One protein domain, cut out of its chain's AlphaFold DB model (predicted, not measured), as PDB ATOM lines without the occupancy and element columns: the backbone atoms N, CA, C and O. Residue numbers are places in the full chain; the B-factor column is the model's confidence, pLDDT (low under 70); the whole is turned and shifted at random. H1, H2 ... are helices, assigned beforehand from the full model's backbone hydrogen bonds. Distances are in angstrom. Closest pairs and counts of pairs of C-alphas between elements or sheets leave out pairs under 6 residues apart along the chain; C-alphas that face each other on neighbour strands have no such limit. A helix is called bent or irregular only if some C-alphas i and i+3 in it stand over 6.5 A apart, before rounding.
ATOM      1  N   LYS A   9     192.327 152.633 157.647       74.38
ATOM      2  CA  LYS A   9     191.438 151.555 158.110       74.38
ATOM      3  C   LYS A   9     189.950 151.922 158.018       74.38
ATOM      4  O   LYS A   9     189.136 151.080 157.674       74.38
ATOM      5  N   LYS A  10     189.589 153.179 158.303       79.50
ATOM      6  CA  LYS A  10     188.185 153.634 158.273       79.50
ATOM      7  C   LYS A  10     187.690 153.865 156.847       79.50
ATOM      8  O   LYS A  10     186.534 153.591 156.558       79.50
ATOM      9  N   VAL A  11     188.575 154.329 155.963       82.69
ATOM     10  CA  VAL A  11     188.269 154.504 154.536       82.69
ATOM     11  C   VAL A  11     188.058 153.146 153.867       82.69
ATOM     12  O   VAL A  11     187.084 152.982 153.143       82.69
ATOM     13  N   PHE A  12     188.897 152.154 154.176       82.94
ATOM     14  CA  PHE A  12     188.756 150.795 153.647       82.94
ATOM     15  C   PHE A  12     187.413 150.151 154.023       82.94
ATOM     16  O   PHE A  12     186.716 149.631 153.157       82.94
ATOM     17  N   VAL A  13     187.012 150.250 155.295       87.75
ATOM     18  CA  VAL A  13     185.717 149.724 155.768       87.75
ATOM     19  C   VAL A  13     184.545 150.415 155.072       87.75
ATOM     20  O   VAL A  13     183.588 149.750 154.692       87.75
ATOM     21  N   LEU A  14     184.623 151.732 154.862       87.88
ATOM     22  CA  LEU A  14     183.563 152.482 154.187       87.88
ATOM     23  C   LEU A  14     183.436 152.069 152.715       87.88
ATOM     24  O   LEU A  14     182.326 151.838 152.247       87.88
ATOM     25  N   VAL A  15     184.555 151.903 152.006       89.62
ATOM     26  CA  VAL A  15     184.558 151.421 150.614       89.62
ATOM     27  C   VAL A  15     183.981 150.008 150.524       89.62
ATOM     28  O   VAL A  15     183.142 149.746 149.666       89.62
ATOM     29  N   PHE A  16     184.374 149.115 151.434       91.12
ATOM     30  CA  PHE A  16     183.854 147.748 151.467       91.12
ATOM     31  C   PHE A  16     182.346 147.712 151.743       91.12
ATOM     32  O   PHE A  16     181.612 146.981 151.085       91.12
ATOM     33  N   LEU A  17     181.868 148.550 152.667       92.81
ATOM     34  CA  LEU A  17     180.448 148.652 152.995       92.81
ATOM     35  C   LEU A  17     179.626 149.178 151.811       92.81
ATOM     36  O   LEU A  17     178.553 148.652 151.536       92.81
ATOM     37  N   VAL A  18     180.145 150.160 151.069       93.81
ATOM     38  CA  VAL A  18     179.489 150.660 149.850       93.81
ATOM     39  C   VAL A  18     179.415 149.569 148.780       93.81
ATOM     40  O   VAL A  18     178.345 149.347 148.220       93.81
ATOM     41  N   LEU A  19     180.510 148.844 148.534       92.75
ATOM     42  CA  LEU A  19     180.520 147.735 147.571       92.75
ATOM     43  C   LEU A  19     179.542 146.621 147.963       92.75
ATOM     44  O   LEU A  19     178.843 146.088 147.105       92.75
ATOM     45  N   PHE A  20     179.448 146.311 149.257       94.12
ATOM     46  CA  PHE A  20     178.518 145.310 149.772       94.12
ATOM     47  C   PHE A  20     177.054 145.717 149.568       94.12
ATOM     48  O   PHE A  20     176.248 144.900 149.128       94.12
ATOM     49  N   VAL A  21     176.709 146.986 149.816       94.31
ATOM     50  CA  VAL A  21     175.351 147.507 149.576       94.31
ATOM     51  C   VAL A  21     175.005 147.495 148.086       94.31
ATOM     52  O   VAL A  21     173.886 147.132 147.726       94.31
ATOM     53  N   VAL A  22     175.954 147.841 147.210       93.69
ATOM     54  CA  VAL A  22     175.752 147.774 145.753       93.69
ATOM     55  C   VAL A  22     175.509 146.333 145.307       93.69
ATOM     56  O   VAL A  22     174.546 146.074 144.589       93.69
ATOM     57  N   TRP A  23     176.317 145.384 145.782       92.62
ATOM     58  CA  TRP A  23     176.145 143.961 145.479       92.62
ATOM     59  C   TRP A  23     174.799 143.412 145.984       92.62
ATOM     60  O   TRP A  23     174.086 142.731 145.246       92.62
ATOM     61  N   LEU A  24     174.395 143.776 147.207       92.00
ATOM     62  CA  LEU A  24     173.073 143.437 147.746       92.00
ATOM     63  C   LEU A  24     171.935 144.032 146.912       92.00
ATOM     64  O   LEU A  24     170.927 143.379 146.677       92.00
ATOM     65  N   SER A  25     172.092 145.263 146.434       86.19
ATOM     66  CA  SER A  25     171.061 145.921 145.625       86.19
ATOM     67  C   SER A  25     170.878 145.216 144.279       86.19
ATOM     68  O   SER A  25     169.745 144.975 143.876       86.19
ATOM     69  N   VAL A  26     171.972 144.828 143.613       86.06
ATOM     70  CA  VAL A  26     171.925 144.066 142.350       86.06
ATOM     71  C   VAL A  26     171.253 142.708 142.555       86.06
ATOM     72  O   VAL A  26     170.325 142.375 141.825       86.06
ATOM     73  N   THR A  27     171.645 141.965 143.592       83.25
ATOM     74  CA  THR A  27     171.059 140.643 143.888       83.25
ATOM     75  C   THR A  27     169.573 140.723 144.249       83.25
ATOM     76  O   THR A  27     168.786 139.893 143.795       83.25
ATOM     77  N   ILE A  28     169.150 141.745 145.005       83.44
ATOM     78  CA  ILE A  28     167.731 141.973 145.316       83.44
ATOM     79  C   ILE A  28     166.942 142.344 144.058       83.44
ATOM     80  O   ILE A  28     165.817 141.874 143.905       83.44
ATOM     81  N   ILE A  29     167.500 143.157 143.156       80.50
ATOM     82  CA  ILE A  29     166.856 143.504 141.879       80.50
ATOM     83  C   ILE A  29     166.702 142.249 141.013       80.50
ATOM     84  O   ILE A  29     165.601 141.971 140.549       80.50
ATOM     85  N   GLU A  30     167.751 141.445 140.850       74.44
ATOM     86  CA  GLU A  30     167.689 140.193 140.083       74.44
ATOM     87  C   GLU A  30     166.652 139.213 140.652       74.44
ATOM     88  O   GLU A  30     165.867 138.635 139.894       74.44
ATOM     89  N   PHE A  31     166.593 139.080 141.982       71.56
ATOM     90  CA  PHE A  31     165.612 138.240 142.668       71.56
ATOM     91  C   PHE A  31     164.181 138.788 142.547       71.56
ATOM     92  O   PHE A  31     163.257 138.037 142.242       71.56
ATOM     93  N   SER A  32     163.990 140.097 142.740       69.94
ATOM     94  CA  SER A  32     162.666 140.744 142.708       69.94
ATOM     95  C   SER A  32     162.067 140.781 141.306       69.94
ATOM     96  O   SER A  32     160.854 140.672 141.154       69.94
ATOM     97  N   PHE A  33     162.903 140.931 140.277       65.75
ATOM     98  CA  PHE A  33     162.458 140.929 138.885       65.75
ATOM     99  C   PHE A  33     162.406 139.525 138.261       65.75
ATOM    100  O   PHE A  33     161.965 139.402 137.121       65.75
ATOM    101  N   GLY A  34     162.828 138.468 138.975       57.38
ATOM    102  CA  GLY A  34     162.716 137.076 138.512       57.38
ATOM    103  C   GLY A  34     163.367 136.818 137.144       57.38
ATOM    104  O   GLY A  34     162.964 135.913 136.408       57.38
ATOM    105  N   LEU A  35     164.343 137.648 136.774       56.56
ATOM    106  CA  LEU A  35     164.861 137.752 135.408       56.56
ATOM    107  C   LEU A  35     165.766 136.564 135.046       56.56
ATOM    108  O   LEU A  35     165.897 136.231 133.875       56.56
ATOM    109  N   THR A  36     166.332 135.890 136.049       53.78
ATOM    110  CA  THR A  36     167.169 134.690 135.888       53.78
ATOM    111  C   THR A  36     166.381 133.382 135.968       53.78
ATOM    112  O   THR A  36     166.740 132.420 135.301       53.78
ATOM    113  N   VAL A  37     165.278 133.331 136.724       53.44
ATOM    114  CA  VAL A  37     164.455 132.109 136.852       53.44
ATOM    115  C   VAL A  37     163.593 131.888 135.607       53.44
ATOM    116  O   VAL A  37     163.312 130.759 135.228       53.44
ATOM    117  N   THR A  38     163.199 132.956 134.917       55.59
ATOM    118  CA  THR A  38     162.277 132.841 133.783       55.59
ATOM    119  C   THR A  38     162.965 132.452 132.479       55.59
ATOM    120  O   THR A  38     162.398 131.668 131.728       55.59
ATOM    121  N   THR A  39     164.170 132.944 132.179       57.44
ATOM    122  CA  THR A  39     164.801 132.697 130.870       57.44
ATOM    123  C   THR A  39     165.205 131.242 130.675       57.44
ATOM    124  O   THR A  39     164.924 130.679 129.619       57.44
ATOM    125  N   ASP A  40     165.803 130.612 131.685       57.47
ATOM    126  CA  ASP A  40     166.259 129.223 131.574       57.47
ATOM    127  C   ASP A  40     165.080 128.242 131.580       57.47
ATOM    128  O   ASP A  40     165.054 127.316 130.763       57.47
ATOM    129  N   ASP A  41     164.043 128.505 132.383       59.34
ATOM    130  CA  ASP A  41     162.805 127.720 132.372       59.34
ATOM    131  C   ASP A  41     161.998 127.927 131.084       59.34
ATOM    132  O   ASP A  41     161.431 126.969 130.560       59.34
ATOM    133  N   LEU A  42     161.970 129.132 130.500       59.22
ATOM    134  CA  LEU A  42     161.322 129.392 129.205       59.22
ATOM    135  C   LEU A  42     162.084 128.738 128.046       59.22
ATOM    136  O   LEU A  42     161.456 128.231 127.116       59.22
ATOM    137  N   ILE A  43     163.418 128.699 128.094       60.25
ATOM    138  CA  ILE A  43     164.249 128.011 127.095       60.25
ATOM    139  C   ILE A  43     164.114 126.488 127.240       60.25
ATOM    140  O   ILE A  43     164.004 125.785 126.229       60.25
ATOM    141  N   ALA A  44     164.064 125.964 128.468       58.16
ATOM    142  CA  ALA A  44     163.827 124.546 128.744       58.16
ATOM    143  C   ALA A  44     162.401 124.117 128.357       58.16
ATOM    144  O   ALA A  44     162.217 123.084 127.703       58.16
ATOM    145  N   THR A  45     161.400 124.943 128.668       54.78
ATOM    146  CA  THR A  45     160.000 124.747 128.260       54.78
ATOM    147  C   THR A  45     159.856 124.863 126.742       54.78
ATOM    148  O   THR A  45     159.225 124.021 126.114       54.78
ATOM    149  N   GLY A  46     160.516 125.831 126.103       56.56
ATOM    150  CA  GLY A  46     160.531 125.984 124.646       56.56
ATOM    151  C   GLY A  46     161.185 124.798 123.929       56.56
ATOM    152  O   GLY A  46     160.656 124.308 122.930       56.56
ATOM    153  N   LYS A  47     162.293 124.267 124.465       53.06
ATOM    154  CA  LYS A  47     162.946 123.051 123.945       53.06
ATOM    155  C   LYS A  47     162.095 121.796 124.137       53.06
ATOM    156  O   LYS A  47     162.024 120.975 123.224       53.06
ATOM    157  N   THR A  48     161.429 121.640 125.279       50.47
ATOM    158  CA  THR A  48     160.541 120.490 125.531       50.47
ATOM    159  C   THR A  48     159.266 120.549 124.688       50.47
ATOM    160  O   THR A  48     158.827 119.518 124.180       50.47
ATOM    161  N   LEU A  49     158.716 121.738 124.431       52.59
ATOM    162  CA  LEU A  49     157.538 121.916 123.573       52.59
ATOM    163  C   LEU A  49     157.860 121.694 122.084       52.59
ATOM    164  O   LEU A  49     157.023 121.159 121.357       52.59
ATOM    165  N   LYS A  50     159.085 122.027 121.649       54.56
ATOM    166  CA  LYS A  50     159.571 121.767 120.283       54.56
ATOM    167  C   LYS A  50     159.863 120.280 120.022       54.56
ATOM    168  O   LYS A  50     159.620 119.815 118.915       54.56
TER     169      LYS A  50
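AT A GLANCE: This is residues 9 to 50 of the 122 residues of an uncharacterized protein of Caenorhabditis nigoni (UniProt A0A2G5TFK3). Two helices follow each other nearly end to end as one long rod, with a shallow corner at the tight link between H1 and H2. Neither folds back on the other, and residues 9 to 50 stand free. The printed part has 42 residues with two named helices, H1 then H2, and no named strand; its class is all helix. It is extended, with a radius of gyration of the C-alphas of 17.5 A and spans of 58 by 14 by 5 A.

HOW THE PARTS SIT: H1, residues 9 to 32, is joined by a tight link of 2 residues to H2, residues 35 to 50. The two are close but not clearly touching; their closest C-alphas, those of Glu 30 and Thr 36, are 6.9 A apart. They run the same way at a shallow tilt of 34 degrees, only just short of steep. In H1 every O i to N i+4 pair is within hydrogen-bond range; in H2, 9 of 12 are.

IN THESE COORDINATES: H1 begins at C-alpha 9 (191.438, 151.555, 158.110) and measures 34.4 A from first to last C-alpha. H2 measures 22.6 A and ends at C-alpha 50 (159.571, 121.767, 120.283). H2 is neither bent nor irregular, but only just: C-alphas 37 and 40 are 6.3 A apart.

THE WHOLE: The two C-alphas farthest apart, those of Lys 9 and Lys 50, are 57.7 A apart. The printed part has no cut. Mean pLDDT of the printed part is 73.2; residues 32 to 50 are under 70.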